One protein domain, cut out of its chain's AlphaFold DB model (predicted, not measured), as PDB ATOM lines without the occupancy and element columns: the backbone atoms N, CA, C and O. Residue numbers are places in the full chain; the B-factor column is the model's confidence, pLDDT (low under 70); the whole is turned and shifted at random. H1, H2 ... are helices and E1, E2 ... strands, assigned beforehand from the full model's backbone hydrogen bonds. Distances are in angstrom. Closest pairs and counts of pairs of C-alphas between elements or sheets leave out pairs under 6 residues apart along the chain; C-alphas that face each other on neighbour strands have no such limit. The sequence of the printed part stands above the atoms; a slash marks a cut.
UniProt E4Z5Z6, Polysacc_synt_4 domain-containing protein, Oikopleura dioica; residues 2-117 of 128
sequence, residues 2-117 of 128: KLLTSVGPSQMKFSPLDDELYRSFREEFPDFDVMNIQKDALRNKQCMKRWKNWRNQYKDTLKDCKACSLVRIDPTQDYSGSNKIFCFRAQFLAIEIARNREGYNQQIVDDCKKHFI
ATOM      1  N   LYS A   2      15.255  47.551  51.375       74.62
ATOM      2  CA  LYS A   2      15.048  48.934  50.879       74.62
ATOM      3  C   LYS A   2      14.255  49.076  49.565       74.62
ATOM      4  O   LYS A   2      13.433  49.978  49.467       74.62
ATOM      5  N   LEU A   3      14.477  48.215  48.567       82.50
ATOM      6  CA  LEU A   3      13.774  48.326  47.277       82.50
ATOM      7  C   LEU A   3      12.294  47.930  47.385       82.50
ATOM      8  O   LEU A   3      11.435  48.644  46.877       82.50
ATOM      9  N   LEU A   4      12.004  46.836  48.100       85.38
ATOM     10  CA  LEU A   4      10.643  46.340  48.322       85.38
ATOM     11  C   LEU A   4       9.775  47.393  49.023       85.38
ATOM     12  O   LEU A   4       8.664  47.659  48.577       85.38
ATOM     13  N   THR A   5      10.298  48.040  50.067       84.50
ATOM     14  CA  THR A   5       9.568  49.085  50.799       84.50
ATOM     15  C   THR A   5       9.480  50.414  50.050       84.50
ATOM     16  O   THR A   5       8.543  51.170  50.290       84.50
ATOM     17  N   SER A   6      10.415  50.701  49.137       84.12
ATOM     18  CA  SER A   6      10.421  51.953  48.362       84.12
ATOM     19  C   SER A   6       9.500  51.915  47.140       84.12
ATOM     20  O   SER A   6       8.837  52.905  46.857       84.12
ATOM     21  N   VAL A   7       9.478  50.797  46.405       86.25
ATOM     22  CA  VAL A   7       8.707  50.643  45.154       86.25
ATOM     23  C   VAL A   7       7.349  49.983  45.409       86.25
ATOM     24  O   VAL A   7       6.362  50.308  44.759       86.25
ATOM     25  N   GLY A   8       7.277  49.076  46.383       86.94
ATOM     26  CA  GLY A   8       6.092  48.266  46.646       86.94
ATOM     27  C   GLY A   8       5.996  47.026  45.741       86.94
ATOM     28  O   GLY A   8       6.498  47.019  44.613       86.94
ATOM     29  N   PRO A   9       5.357  45.944  46.218       89.75
ATOM     30  CA  PRO A   9       5.326  44.660  45.514       89.75
ATOM     31  C   PRO A   9       4.481  44.680  44.236       89.75
ATOM     32  O   PRO A   9       4.826  43.994  43.281       89.75
ATOM     33  N   SER A  10       3.414  45.484  44.181       86.62
ATOM     34  CA  SER A  10       2.526  45.580  43.012       86.62
ATOM     35  C   SER A  10       3.181  46.248  41.801       86.62
ATOM     36  O   SER A  10       2.806  45.971  40.664       86.62
ATOM     37  N   GLN A  11       4.167  47.117  42.033       86.00
ATOM     38  CA  GLN A  11       4.889  47.835  40.981       86.00
ATOM     39  C   GLN A  11       6.195  47.139  40.573       86.00
ATOM     40  O   GLN A  11       6.769  47.470  39.535       86.00
ATOM     41  N   MET A  12       6.669  46.157  41.350       88.50
ATOM     42  CA  MET A  12       7.858  45.383  41.002       88.50
ATOM     43  C   MET A  12       7.546  44.349  39.918       88.50
ATOM     44  O   MET A  12       6.972  43.297  40.193       88.50
ATOM     45  N   LYS A  13       7.994  44.637  38.692       88.81
ATOM     46  CA  LYS A  13       8.097  43.661  37.602       88.81
ATOM     47  C   LYS A  13       9.534  43.187  37.458       88.81
ATOM     48  O   LYS A  13      10.443  44.004  37.312       88.81
ATOM     49  N   PHE A  14       9.737  41.876  37.469       90.62
ATOM     50  CA  PHE A  14      11.071  41.292  37.360       90.62
ATOM     51  C   PHE A  14      11.413  40.843  35.937       90.62
ATOM     52  O   PHE A  14      12.584  40.864  35.543       90.62
ATOM     53  N   SER A  15      10.403  40.416  35.182       91.19
ATOM     54  CA  SER A  15      10.506  39.908  33.818       91.19
ATOM     55  C   SER A  15       9.193  40.144  33.055       91.19
ATOM     56  O   SER A  15       8.120  40.179  33.657       91.19
ATOM     57  N   PRO A  16       9.223  40.231  31.712       93.25
ATOM     58  CA  PRO A  16       8.008  40.142  30.899       93.25
ATOM     59  C   PRO A  16       7.235  38.827  31.096       93.25
ATOM     60  O   PRO A  16       6.048  38.769  30.805       93.25
ATOM     61  N   LEU A  17       7.905  37.782  31.598       95.12
ATOM     62  CA  LEU A  17       7.345  36.443  31.802       95.12
ATOM     63  C   LEU A  17       6.773  36.220  33.212       95.12
ATOM     64  O   LEU A  17       6.518  35.076  33.573       95.12
ATOM     65  N   ASP A  18       6.602  37.260  34.034       95.31
ATOM     66  CA  ASP A  18       6.224  37.086  35.445       95.31
ATOM     67  C   ASP A  18       4.916  36.291  35.630       95.31
ATOM     68  O   ASP A  18       4.822  35.466  36.540       95.31
ATOM     69  N   ASP A  19       3.920  36.505  34.760       95.75
ATOM     70  CA  ASP A  19       2.645  35.768  34.781       95.75
ATOM     71  C   ASP A  19       2.822  34.280  34.476       95.75
ATOM     72  O   ASP A  19       2.303  33.422  35.193       95.75
ATOM     73  N   GLU A  20       3.587  33.971  33.432       96.31
ATOM     74  CA  GLU A  20       3.862  32.599  33.017       96.31
ATOM     75  C   GLU A  20       4.706  31.861  34.057       96.31
ATOM     76  O   GLU A  20       4.389  30.726  34.418       96.31
ATOM     77  N   LEU A  21       5.746  32.522  34.574       96.94
ATOM     78  CA  LEU A  21       6.621  31.980  35.610       96.94
ATOM     79  C   LEU A  21       5.830  31.639  36.867       96.94
ATOM     80  O   LEU A  21       6.034  30.562  37.415       96.94
ATOM     81  N   TYR A  22       4.924  32.517  37.309       97.38
ATOM     82  CA  TYR A  22       4.091  32.248  38.479       97.38
ATOM     83  C   TYR A  22       3.166  31.050  38.267       97.38
ATOM     84  O   TYR A  22       3.132  30.151  39.107       97.38
ATOM     85  N   ARG A  23       2.445  31.018  37.137       97.88
ATOM     86  CA  ARG A  23       1.516  29.924  36.821       97.88
ATOM     87  C   ARG A  23       2.246  28.583  36.770       97.88
ATOM     88  O   ARG A  23       1.893  27.673  37.508       97.88
ATOM     89  N   SER A  24       3.304  28.494  35.966       97.31
ATOM     90  CA  SER A  24       4.108  27.274  35.824       97.31
ATOM     91  C   SER A  24       4.777  26.865  37.137       97.31
ATOM     92  O   SER A  24       4.846  25.684  37.464       97.31
ATOM     93  N   PHE A  25       5.250  27.831  37.932       97.38
ATOM     94  CA  PHE A  25       5.795  27.552  39.258       97.38
ATOM     95  C   PHE A  25       4.749  26.917  40.178       97.38
ATOM     96  O   PHE A  25       5.070  25.934  40.836       97.38
ATOM     97  N   ARG A  26       3.514  27.428  40.220       97.31
ATOM     98  CA  ARG A  26       2.455  26.868  41.075       97.31
ATOM     99  C   ARG A  26       1.869  25.558  40.545       97.31
ATOM    100  O   ARG A  26       1.454  24.737  41.351       97.31
ATOM    101  N   GLU A  27       1.905  25.321  39.237       96.88
ATOM    102  CA  GLU A  27       1.593  24.010  38.647       96.88
ATOM    103  C   GLU A  27       2.648  22.958  39.021       96.88
ATOM    104  O   GLU A  27       2.318  21.852  39.449       96.88
ATOM    105  N   GLU A  28       3.933  23.302  38.903       95.44
ATOM    106  CA  GLU A  28       5.030  22.380  39.196       95.44
ATOM    107  C   GLU A  28       5.323  22.271  40.698       95.44
ATOM    108  O   GLU A  28       5.831  21.255  41.146       95.44
ATOM    109  N   PHE A  29       5.029  23.279  41.510       94.88
ATOM    110  CA  PHE A  29       5.335  23.305  42.942       94.88
ATOM    111  C   PHE A  29       4.147  23.854  43.754       94.88
ATOM    112  O   PHE A  29       4.282  24.887  44.417       94.88
ATOM    113  N   PRO A  30       2.986  23.172  43.737       95.00
ATOM    114  CA  PRO A  30       1.768  23.670  44.379       95.00
ATOM    115  C   PRO A  30       1.966  23.913  45.879       95.00
ATOM    116  O   PRO A  30       1.661  24.996  46.372       95.00
ATOM    117  N   ASP A  31       2.598  22.962  46.569       93.31
ATOM    118  CA  ASP A  31       2.778  22.974  48.027       93.31
ATOM    119  C   ASP A  31       4.075  23.659  48.492       93.31
ATOM    120  O   ASP A  31       4.473  23.536  49.650       93.31
ATOM    121  N   PHE A  32       4.801  24.339  47.597       94.69
ATOM    122  CA  PHE A  32       6.037  25.008  47.997       94.69
ATOM    123  C   PHE A  32       5.727  26.250  48.835       94.69
ATOM    124  O   PHE A  32       5.099  27.204  48.360       94.69
ATOM    125  N   ASP A  33       6.214  26.242  50.074       94.88
ATOM    126  CA  ASP A  33       6.105  27.369  50.994       94.88
ATOM    127  C   ASP A  33       7.099  28.475  50.607       94.88
ATOM    128  O   ASP A  33       8.321  28.335  50.722       94.88
ATOM    129  N   VAL A  34       6.556  29.593  50.121       95.75
ATOM    130  CA  VAL A  34       7.332  30.783  49.755       95.75
ATOM    131  C   VAL A  34       7.544  31.725  50.939       95.75
ATOM    132  O   VAL A  34       8.412  32.597  50.861       95.75
ATOM    133  N   MET A  35       6.811  31.558  52.040       94.50
ATOM    134  CA  MET A  35       7.005  32.318  53.271       94.50
ATOM    135  C   MET A  35       8.166  31.742  54.085       94.50
ATOM    136  O   MET A  35       9.043  32.495  54.494       94.50
ATOM    137  N   ASN A  36       8.236  30.418  54.249       92.19
ATOM    138  CA  ASN A  36       9.297  29.759  55.016       92.19
ATOM    139  C   ASN A  36      10.029  28.699  54.188       92.19
ATOM    140  O   ASN A  36       9.721  27.505  54.219       92.19
ATOM    141  N   ILE A  37      11.070  29.130  53.474       93.56
ATOM    142  CA  ILE A  37      11.835  28.230  52.608       93.56
ATOM    143  C   ILE A  37      12.733  27.324  53.452       93.56
ATOM    144  O   ILE A  37      13.731  27.758  54.028       93.56
ATOM    145  N   GLN A  38      12.454  26.025  53.444       90.06
ATOM    146  CA  GLN A  38      13.351  25.051  54.061       90.06
ATOM    147  C   GLN A  38      14.717  25.060  53.354       90.06
ATOM    148  O   GLN A  38      14.790  25.063  52.123       90.06
ATOM    149  N   LYS A  39      15.822  25.023  54.117       81.25
ATOM    150  CA  LYS A  39      17.195  25.092  53.563       81.25
ATOM    151  C   LYS A  39      17.476  24.021  52.505       81.25
ATOM    152  O   LYS A  39      18.250  24.251  51.574       81.25
ATOM    153  N   ASP A  40      16.803  22.883  52.614       84.12
ATOM    154  CA  ASP A  40      16.972  21.757  51.705       84.12
ATOM    155  C   ASP A  40      16.007  21.795  50.512       84.12
ATOM    156  O   ASP A  40      16.221  21.076  49.537       84.12
ATOM    157  N   ALA A  41      15.002  22.679  50.506       83.31
ATOM    158  CA  ALA A  41      13.991  22.758  49.443       83.31
ATOM    159  C   ALA A  41      14.587  23.096  48.062       83.31
ATOM    160  O   ALA A  41      14.031  22.732  47.025       83.31
ATOM    161  N   LEU A  42      15.745  23.765  48.045       81.69
ATOM    162  CA  LEU A  42      16.485  24.114  46.825       81.69
ATOM    163  C   LEU A  42      17.757  23.273  46.621       81.69
ATOM    164  O   LEU A  42      18.406  23.400  45.582       81.69
ATOM    165  N   ARG A  43      18.129  22.430  47.594       76.50
ATOM    166  CA  ARG A  43      19.422  21.714  47.636       76.50
ATOM    167  C   ARG A  43      19.301  20.190  47.699       76.50
ATOM    168  O   ARG A  43      20.251  19.501  47.339       76.50
ATOM    169  N   ASN A  44      18.158  19.651  48.118       82.19
ATOM    170  CA  ASN A  44      17.919  18.212  48.162       82.19
ATOM    171  C   ASN A  44      17.988  17.622  46.744       82.19
ATOM    172  O   ASN A  44      17.432  18.189  45.805       82.19
ATOM    173  N   LYS A  45      18.634  16.460  46.585       79.62
ATOM    174  CA  LYS A  45      18.803  15.753  45.304       79.62
ATOM    175  C   LYS A  45      17.483  15.559  44.551       79.62
ATOM    176  O   LYS A  45      17.454  15.740  43.333       79.62
ATOM    177  N   GLN A  46      16.400  15.223  45.258       78.88
ATOM    178  CA  GLN A  46      15.086  15.021  44.635       78.88
ATOM    179  C   GLN A  46      14.511  16.343  44.101       78.88
ATOM    180  O   GLN A  46      14.173  16.446  42.920       78.88
ATOM    181  N   CYS A  47      14.503  17.388  44.932       82.38
ATOM    182  CA  CYS A  47      14.041  18.725  44.555       82.38
ATOM    183  C   CYS A  47      14.907  19.336  43.444       82.38
ATOM    184  O   CYS A  47      14.386  19.975  42.532       82.38
ATOM    185  N   MET A  48      16.221  19.094  43.467       85.69
ATOM    186  CA  MET A  48      17.170  19.631  42.492       85.69
ATOM    187  C   MET A  48      16.852  19.163  41.070       85.69
ATOM    188  O   MET A  48      16.952  19.959  40.136       85.69
ATOM    189  N   LYS A  49      16.435  17.903  40.882       91.25
ATOM    190  CA  LYS A  49      16.034  17.397  39.559       91.25
ATOM    191  C   LYS A  49      14.763  18.089  39.063       91.25
ATOM    192  O   LYS A  49      14.737  18.531  37.918       91.25
ATOM    193  N   ARG A  50      13.755  18.238  39.928       92.62
ATOM    194  CA  ARG A  50      12.489  18.915  39.603       92.62
ATOM    195  C   ARG A  50      12.724  20.376  39.219       92.62
ATOM    196  O   ARG A  50      12.378  20.792  38.120       92.62
ATOM    197  N   TRP A  51      13.466  21.109  40.050       93.50
ATOM    198  CA  TRP A  51      13.877  22.485  39.768       93.50
ATOM    199  C   TRP A  51      14.716  22.622  38.497       93.50
ATOM    200  O   TRP A  51      14.551  23.590  37.757       93.50
ATOM    201  N   LYS A  52      15.617  21.669  38.224       93.31
ATOM    202  CA  LYS A  52      16.415  21.645  36.990       93.31
ATOM    203  C   LYS A  52      15.536  21.458  35.756       93.31
ATOM    204  O   LYS A  52      15.761  22.143  34.763       93.31
ATOM    205  N   ASN A  53      14.560  20.558  35.812       94.25
ATOM    206  CA  ASN A  53      13.634  20.331  34.707       94.25
ATOM    207  C   ASN A  53      12.764  21.565  34.466       94.25
ATOM    208  O   ASN A  53      12.728  22.061  33.344       94.25
ATOM    209  N   TRP A  54      12.164  22.105  35.527       95.62
ATOM    210  CA  TRP A  54      11.333  23.305  35.470       95.62
ATOM    211  C   TRP A  54      12.087  24.506  34.883       95.62
ATOM    212  O   TRP A  54      11.695  25.067  33.865       95.62
ATOM    213  N   ARG A  55      13.258  24.848  35.436       93.44
ATOM    214  CA  ARG A  55      14.024  26.019  34.969       93.44
ATOM    215  C   ARG A  55      14.551  25.872  33.537       93.44
ATOM    216  O   ARG A  55      14.806  26.876  32.880       93.44
ATOM    217  N   ASN A  56      14.772  24.640  33.064       94.31
ATOM    218  CA  ASN A  56      15.269  24.390  31.709       94.31
ATOM    219  C   ASN A  56      14.239  24.757  30.633       94.31
ATOM    220  O   ASN A  56      14.657  25.038  29.512       94.31
ATOM    221  N   GLN A  57      12.947  24.810  30.975       94.56
ATOM    222  CA  GLN A  57      11.885  25.311  30.091       94.56
ATOM    223  C   GLN A  57      12.114  26.788  29.721       94.56
ATOM    224  O   GLN A  57      11.783  27.218  28.624       94.56
ATOM    225  N   TYR A  58      12.785  27.537  30.602       94.75
ATOM    226  CA  TYR A  58      13.038  28.972  30.464       94.75
ATOM    227  C   TYR A  58      14.468  29.316  30.031       94.75
ATOM    228  O   TYR A  58      14.880  30.470  30.120       94.75
ATOM    229  N   LYS A  59      15.281  28.331  29.628       92.50
ATOM    230  CA  LYS A  59      16.723  28.544  29.389       92.50
ATOM    231  C   LYS A  59      17.012  29.545  28.257       92.50
ATOM    232  O   LYS A  59      18.022  30.235  28.340       92.50
ATOM    233  N   ASP A  60      16.134  29.604  27.254       93.44
ATOM    234  CA  ASP A  60      16.290  30.436  26.053       93.44
ATOM    235  C   ASP A  60      15.425  31.709  26.110       93.44
ATOM    236  O   ASP A  60      15.713  32.688  25.429       93.44
ATOM    237  N   THR A  61      14.377  31.717  26.942       94.38
ATOM    238  CA  THR A  61      13.411  32.824  27.045       94.38
ATOM    239  C   THR A  61      13.705  33.759  28.215       94.38
ATOM    240  O   THR A  61      13.510  34.970  28.113       94.38
ATOM    241  N   LEU A  62      14.205  33.226  29.334       93.75
ATOM    242  CA  LEU A  62      14.523  34.014  30.515       93.75
ATOM    243  C   LEU A  62      16.005  34.398  30.526       93.75
ATOM    244  O   LEU A  62      16.889  33.566  30.749       93.75
ATOM    245  N   LYS A  63      16.267  35.699  30.379       92.94
ATOM    246  CA  LYS A  63      17.618  36.258  30.479       92.94
ATOM    247  C   LYS A  63      18.282  35.858  31.801       92.94
ATOM    248  O   LYS A  63      17.701  36.008  32.879       92.94
ATOM    249  N   ASP A  64      19.516  35.368  31.692       92.81
ATOM    250  CA  ASP A  64      20.357  34.947  32.813       92.81
ATOM    251  C   ASP A  64      19.710  33.866  33.696       92.81
ATOM    252  O   ASP A  64      20.002  33.770  34.886       92.81
ATOM    253  N   CYS A  65      18.849  33.007  33.130       91.62
ATOM    254  CA  CYS A  65      18.124  31.948  33.850       91.62
ATOM    255  C   CYS A  65      19.017  31.115  34.796       91.62
ATOM    256  O   CYS A  65      18.585  30.669  35.863       91.62
ATOM    257  N   LYS A  66      20.286  30.894  34.425       91.00
ATOM    258  CA  LYS A  66      21.267  30.105  35.190       91.00
ATOM    259  C   LYS A  66      22.228  30.931  36.051       91.00
ATOM    260  O   LYS A  66      23.063  30.322  36.712       91.00
ATOM    261  N   ALA A  67      22.110  32.256  36.073       94.94
ATOM    262  CA  ALA A  67      22.915  33.086  36.958       94.94
ATOM    263  C   ALA A  67      22.601  32.772  38.425       94.94
ATOM    264  O   ALA A  67      21.465  32.443  38.780       94.94
ATOM    265  N   CYS A  68      23.626  32.856  39.268       93.94
ATOM    266  CA  CYS A  68      23.479  32.673  40.703       93.94
ATOM    267  C   CYS A  68      22.757  33.884  41.311       93.94
ATOM    268  O   CYS A  68      22.964  35.026  40.902       93.94
ATOM    269  N   SER A  69      21.884  33.641  42.277       94.00
ATOM    270  CA  SER A  69      21.141  34.656  43.018       94.00
ATOM    271  C   SER A  69      20.986  34.234  44.475       94.00
ATOM    272  O   SER A  69      21.181  33.072  44.842       94.00
ATOM    273  N   LEU A  70      20.648  35.204  45.318       93.69
ATOM    274  CA  LEU A  70      20.331  34.989  46.722       93.69
ATOM    275  C   LEU A  70      18.839  35.207  46.924       93.69
ATOM    276  O   LEU A  70      18.287  36.183  46.425       93.69
ATOM    277  N   VAL A  71      18.213  34.316  47.684       94.25
ATOM    278  CA  VAL A  71      16.834  34.480  48.147       94.25
ATOM    279  C   VAL A  71      16.799  34.389  49.669       94.25
ATOM    280  O   VAL A  71      17.595  33.667  50.278       94.25
ATOM    281  N   ARG A  72      15.911  35.172  50.284       94.12
ATOM    282  CA  ARG A  72      15.657  35.129  51.728       94.12
ATOM    283  C   ARG A  72      14.916  33.847  52.083       94.12
ATOM    284  O   ARG A  72      13.992  33.476  51.356       94.12
ATOM    285  N   ILE A  73      15.316  33.199  53.175       95.12
ATOM    286  CA  ILE A  73      14.623  32.011  53.689       95.12
ATOM    287  C   ILE A  73      13.262  32.426  54.250       95.12
ATOM    288  O   ILE A  73      12.240  31.906  53.813       95.12
ATOM    289  N   ASP A  74      13.286  33.429  55.119       93.94
ATOM    290  CA  ASP A  74      12.152  34.158  55.663       93.94
ATOM    291  C   ASP A  74      12.175  35.585  55.076       93.94
ATOM    292  O   ASP A  74      13.157  36.319  55.265       93.94
ATOM    293  N   PRO A  75      11.142  35.995  54.318       92.75
ATOM    294  CA  PRO A  75      11.112  37.297  53.675       92.75
ATOM    295  C   PRO A  75      10.959  38.461  54.661       92.75
ATOM    296  O   PRO A  75      11.285  39.580  54.258       92.75
ATOM    297  N   THR A  76      10.522  38.217  55.905       90.56
ATOM    298  CA  THR A  76      10.338  39.239  56.955       90.56
ATOM    299  C   THR A  76      11.655  39.703  57.576       90.56
ATOM    300  O   THR A  76      11.745  40.804  58.112       90.56
ATOM    301  N   GLN A  77      12.697  38.880  57.477       89.38
ATOM    302  CA  GLN A  77      14.026  39.172  58.000       89.38
ATOM    303  C   GLN A  77      14.941  39.712  56.892       89.38
ATOM    304  O   GLN A  77      14.791  39.388  55.716       89.38
ATOM    305  N   ASP A  78      15.945  40.518  57.239       88.12
ATOM    306  CA  ASP A  78      16.933  40.981  56.259       88.12
ATOM    307  C   ASP A  78      17.882  39.855  55.806       88.12
ATOM    308  O   ASP A  78      17.934  38.763  56.376       88.12
ATOM    309  N   TYR A  79      18.655  40.120  54.749       89.75
ATOM    310  CA  TYR A  79      19.711  39.212  54.308       89.75
ATOM    311  C   TYR A  79      20.801  39.101  55.379       89.75
ATOM    312  O   TYR A  79      21.654  39.977  55.507       89.75
ATOM    313  N   SER A  80      20.809  37.987  56.103       91.19
ATOM    314  CA  SER A  80      21.823  37.653  57.105       91.19
ATOM    315  C   SER A  80      22.560  36.364  56.728       91.19
ATOM    316  O   SER A  80      22.248  35.715  55.727       91.19
ATOM    317  N   GLY A  81      23.570  35.972  57.511       90.19
ATOM    318  CA  GLY A  81      24.256  34.688  57.323       90.19
ATOM    319  C   GLY A  81      23.313  33.481  57.420       90.19
ATOM    320  O   GLY A  81      23.486  32.511  56.685       90.19
ATOM    321  N   SER A  82      22.297  33.567  58.283       91.56
ATOM    322  CA  SER A  82      21.316  32.510  58.540       91.56
ATOM    323  C   SER A  82      20.056  32.609  57.674       91.56
ATOM    324  O   SER A  82      19.435  31.576  57.435       91.56
ATOM    325  N   ASN A  83      19.707  33.804  57.175       93.94
ATOM    326  CA  ASN A  83      18.494  34.078  56.396       93.94
ATOM    327  C   ASN A  83      18.764  34.264  54.889       93.94
ATOM    328  O   ASN A  83      18.238  35.163  54.227       93.94
ATOM    329  N   LYS A  84      19.633  33.436  54.313       92.69
ATOM    330  CA  LYS A  84      19.874  33.450  52.868       92.69
ATOM    331  C   LYS A  84      20.185  32.068  52.342       92.69
ATOM    332  O   LYS A  84      20.845  31.264  53.000       92.69
ATOM    333  N   ILE A  85      19.772  31.825  51.108       93.50
ATOM    334  CA  ILE A  85      20.131  30.626  50.367       93.50
ATOM    335  C   ILE A  85      20.482  30.985  48.922       93.50
ATOM    336  O   ILE A  85      19.862  31.846  48.299       93.50
ATOM    337  N   PHE A  86      21.521  30.331  48.406       92.25
ATOM    338  CA  PHE A  86      21.892  30.416  46.997       92.25
ATOM    339  C   PHE A  86      20.900  29.639  46.140       92.25
ATOM    340  O   PHE A  86      20.564  28.494  46.451       92.25
ATOM    341  N   CYS A  87      20.481  30.259  45.048       93.50
ATOM    342  CA  CYS A  87      19.570  29.694  44.069       93.50
ATOM    343  C   CYS A  87      19.913  30.220  42.671       93.50
ATOM    344  O   CYS A  87      20.748  31.109  42.505       93.50
ATOM    345  N   PHE A  88      19.284  29.668  41.643       94.88
ATOM    346  CA  PHE A  88      19.347  30.229  40.300       94.88
ATOM    347  C   PHE A  88      18.374  31.395  40.152       94.88
ATOM    348  O   PHE A  88      17.316  31.406  40.778       94.88
ATOM    349  N   ARG A  89      18.677  32.329  39.245       95.31
ATOM    350  CA  ARG A  89      17.810  33.470  38.924       95.31
ATOM    351  C   ARG A  89      16.364  33.051  38.663       95.31
ATOM    352  O   ARG A  89      15.464  33.658  39.219       95.31
ATOM    353  N   ALA A  90      16.133  31.996  37.883       95.50
ATOM    354  CA  ALA A  90      14.776  31.506  37.625       95.50
ATOM    355  C   ALA A  90      14.017  31.114  38.908       95.50
ATOM    356  O   ALA A  90      12.834  31.404  39.036       95.50
ATOM    357  N   GLN A  91      14.710  30.497  39.873       95.44
ATOM    358  CA  GLN A  91      14.124  30.113  41.160       95.44
ATOM    359  C   GLN A  91      13.836  31.348  42.014       95.44
ATOM    360  O   GLN A  91      12.750  31.464  42.570       95.44
ATOM    361  N   PHE A  92      14.790  32.285  42.074       95.88
ATOM    362  CA  PHE A  92      14.603  33.569  42.748       95.88
ATOM    363  C   PHE A  92      13.363  34.296  42.220       95.88
ATOM    364  O   PHE A  92      12.532  34.726  43.010       95.88
ATOM    365  N   LEU A  93      13.219  34.384  40.892       96.56
ATOM    366  CA  LEU A  93      12.076  35.036  40.263       96.56
ATOM    367  C   LEU A  93      10.766  34.343  40.621       96.56
ATOM    368  O   LEU A  93       9.866  35.012  41.108       96.56
ATOM    369  N   ALA A  94      10.670  33.023  40.449       96.81
ATOM    370  CA  ALA A  94       9.464  32.274  40.801       96.81
ATOM    371  C   ALA A  94       9.016  32.533  42.245       96.81
ATOM    372  O   ALA A  94       7.859  32.866  42.489       96.81
ATOM    373  N   ILE A  95       9.957  32.443  43.187       96.62
ATOM    374  CA  ILE A  95       9.695  32.643  44.613       96.62
ATOM    375  C   ILE A  95       9.280  34.089  44.902       96.62
ATOM    376  O   ILE A  95       8.286  34.316  45.588       96.62
ATOM    377  N   GLU A  96      10.024  35.081  44.409       95.62
ATOM    378  CA  GLU A  96       9.762  36.481  44.757       95.62
ATOM    379  C   GLU A  96       8.501  37.022  44.059       95.62
ATOM    380  O   GLU A  96       7.754  37.800  44.651       95.62
ATOM    381  N   ILE A  97       8.201  36.549  42.844       96.50
ATOM    382  CA  ILE A  97       6.928  36.823  42.165       96.50
ATOM    383  C   ILE A  97       5.771  36.212  42.956       96.50
ATOM    384  O   ILE A  97       4.772  36.895  43.186       96.50
ATOM    385  N   ALA A  98       5.899  34.960  43.403       97.25
ATOM    386  CA  ALA A  98       4.879  34.316  44.225       97.25
ATOM    387  C   ALA A  98       4.644  35.085  45.534       97.25
ATOM    388  O   ALA A  98       3.502  35.388  45.862       97.25
ATOM    389  N   ARG A  99       5.708  35.528  46.217       96.50
ATOM    390  CA  ARG A  99       5.604  36.384  47.415       96.50
ATOM    391  C   ARG A  99       4.883  37.705  47.167       96.50
ATOM    392  O   ARG A  99       4.162  38.169  48.050       96.50
ATOM    393  N   ASN A 100       5.087  38.323  46.003       95.31
ATOM    394  CA  ASN A 100       4.362  39.536  45.625       95.31
ATOM    395  C   ASN A 100       2.875  39.245  45.384       95.31
ATOM    396  O   ASN A 100       2.028  39.966  45.906       95.31
ATOM    397  N   ARG A 101       2.555  38.197  44.614       95.12
ATOM    398  CA  ARG A 101       1.173  37.860  44.226       95.12
ATOM    399  C   ARG A 101       0.332  37.319  45.375       95.12
ATOM    400  O   ARG A 101      -0.862  37.581  45.422       95.12
ATOM    401  N   GLU A 102       0.954  36.598  46.297       95.75
ATOM    402  CA  GLU A 102       0.289  35.997  47.457       95.75
ATOM    403  C   GLU A 102       0.212  36.947  48.657       95.75
ATOM    404  O   GLU A 102      -0.304  36.584  49.706       95.75
ATOM    405  N   GLY A 103       0.713  38.177  48.515       94.31
ATOM    406  CA  GLY A 103       0.550  39.228  49.516       94.31
ATOM    407  C   GLY A 103       1.567  39.212  50.659       94.31
ATOM    408  O   GLY A 103       1.598  40.169  51.427       94.31
ATOM    409  N   TYR A 104       2.464  38.225  50.746       94.69
ATOM    410  CA  TYR A 104       3.509  38.188  51.784       94.69
ATOM    411  C   TYR A 104       4.389  39.440  51.767       94.69
ATOM    412  O   TYR A 104       4.608  40.088  52.789       94.69
ATOM    413  N   ASN A 105       4.851  39.834  50.580       93.75
ATOM    414  CA  ASN A 105       5.666  41.036  50.436       93.75
ATOM    415  C   ASN A 105       4.853  42.322  50.674       93.75
ATOM    416  O   ASN A 105       5.423  43.322  51.103       93.75
ATOM    417  N   GLN A 106       3.535  42.305  50.441       93.81
ATOM    418  CA  GLN A 106       2.657  43.437  50.756       93.81
ATOM    419  C   GLN A 106       2.523  43.615  52.267       93.81
ATOM    420  O   GLN A 106       2.765  44.708  52.772       93.81
ATOM    421  N   GLN A 107       2.270  42.524  52.990       92.00
ATOM    422  CA  GLN A 107       2.211  42.528  54.447       92.00
ATOM    423  C   GLN A 107       3.513  43.054  55.070       92.00
ATOM    424  O   GLN A 107       3.469  43.923  55.936       92.00
ATOM    425  N   ILE A 108       4.675  42.617  54.571       90.06
ATOM    426  CA  ILE A 108       5.984  43.099  55.048       90.06
ATOM    427  C   ILE A 108       6.131  44.612  54.862       90.06
ATOM    428  O   ILE A 108       6.625  45.305  55.754       90.06
ATOM    429  N   VAL A 109       5.709  45.146  53.712       89.62
ATOM    430  CA  VAL A 109       5.744  46.592  53.458       89.62
ATOM    431  C   VAL A 109       4.817  47.337  54.413       89.62
ATOM    432  O   VAL A 109       5.196  48.394  54.923       89.62
ATOM    433  N   ASP A 110       3.628  46.805  54.671       89.38
ATOM    434  CA  ASP A 110       2.652  47.435  55.556       89.38
ATOM    435  C   ASP A 110       3.111  47.418  57.019       89.38
ATOM    436  O   ASP A 110       3.001  48.434  57.706       89.38
ATOM    437  N   ASP A 111       3.711  46.323  57.478       86.25
ATOM    438  CA  ASP A 111       4.279  46.218  58.823       86.25
ATOM    439  C   ASP A 111       5.495  47.135  58.993       86.25
ATOM    440  O   ASP A 111       5.604  47.848  59.994       86.25
ATOM    441  N   CYS A 112       6.346  47.236  57.967       80.94
ATOM    442  CA  CYS A 112       7.417  48.228  57.938       80.94
ATOM    443  C   CYS A 112       6.855  49.654  58.059       80.94
ATOM    444  O   CYS A 112       7.350  50.434  58.865       80.94
ATOM    445  N   LYS A 113       5.797  50.015  57.319       76.25
ATOM    446  CA  LYS A 113       5.188  51.358  57.401       76.25
ATOM    447  C   LYS A 113       4.616  51.669  58.784       76.25
ATOM    448  O   LYS A 113       4.774  52.800  59.236       76.25
ATOM    449  N   LYS A 114       3.992  50.698  59.465       65.50
ATOM    450  CA  LYS A 114       3.450  50.880  60.828       65.50
ATOM    451  C   LYS A 114       4.541  51.268  61.828       65.50
ATOM    452  O   LYS A 114       4.322  52.155  62.646       65.50
ATOM    453  N   HIS A 115       5.726  50.667  61.719       56.28
ATOM    454  CA  HIS A 115       6.870  50.978  62.585       56.28
ATOM    455  C   HIS A 115       7.543  52.331  62.291       56.28
ATOM    456  O   HIS A 115       8.294  52.822  63.126       56.28
ATOM    457  N   PHE A 116       7.248  52.964  61.150       52.69
ATOM    458  CA  PHE A 116       7.721  54.312  60.803       52.69
ATOM    459  C   PHE A 116       6.747  55.437  61.213       52.69
ATOM    460  O   PHE A 116       7.015  56.609  60.939       52.69
ATOM    461  N   ILE A 117       5.627  55.128  61.881       51.22
ATOM    462  CA  ILE A 117       4.696  56.147  62.391       51.22
ATOM    463  C   ILE A 117       5.166  56.606  63.776       51.22
ATOM    464  O   ILE A 117       4.805  56.039  64.804       51.22
TER     465      ILE A 117
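This is residues 2 to 117 of the 128 residues of the protein "Polysacc_synt_4 domain-containing protein" of Oikopleura dioica (UniProt E4Z5Z6). The helix H4 runs through the middle, with H2 crossing one side of it, the short hairpin E1 and E2 packed on its first part mainly by E1, and H3 set crosswise near its start. Past the other end of H4 the chain turns into H5, which reaches out to the far end of the long axis, with the short helix H1 packed across it. The printed part has 116 residues, with five named helices and two named strands in the order H1, H2, H3, E1, E2, H4, H5; the two strands make one antiparallel sheet, and the class is mostly helix. The whole is compact, with a radius of gyration of the C-alphas of 14.2 A, and only just elongated, spanning 46 by 30 by 24 A.

Begin at H1, residues 2 to 7, which touches H5, residues 104 to 115, about perpendicular at 79 degrees; their closest C-alphas, of Thr 5 and Val 109, are 5.3 A apart. Next look at H2, residues 18 to 28, which touches residues 93 to 98 alone of H4, residues 89 to 101, about perpendicular at 83 degrees; the closest C-alphas, of Tyr 22 and Ala 94, are 5.9 A apart. H3, residues 45 to 56, only just touches H4, with 3 pairs of C-alphas within 8 A, the closest those of Arg 55 and Ala 90 at 6.1 A. E1, residues 68 to 71, and E2, residues 85 to 88, form an antiparallel hairpin; look for N 69 and O 87 at 2.8 A and N 71 and O 85 at 3.0 A, both within hydrogen-bond range. The closest C-alphas of E1 and H4, of Ser 69 and Arg 89, are 5.4 A apart. H4 and H5 are close but not clearly touching, at a steep tilt of 63 degrees; their closest C-alphas, of Arg 99 and Asn 105, are 5.5 A apart. H3 and H5 are apart. In H1, H2, H4 and H5 every O i to N i+4 pair is within hydrogen-bond range; in H3, 7 of 8 are.

Find C-alpha 2 at (15.048, 48.934, 50.879), where H1 begins; it is 8.7 A long. H2 measures 15.2 A and H3 16.5 A from first to last C-alpha, and E1 and E2 10.1 A each. H4 starts at C-alpha 89, (17.810, 33.470, 38.924), and runs 18.0 A. H5 runs 17.1 A to C-alpha 115 at (6.870, 50.978, 62.585).

The two C-alphas farthest apart, of Lys 49 and Ile 117, are 46.4 A apart. The printed part has no cut. The links H2 to H3, H3 to E1 and E1 to E2 are long. Mean pLDDT of the printed part is 90.4; residues 114 to 117 are under 70.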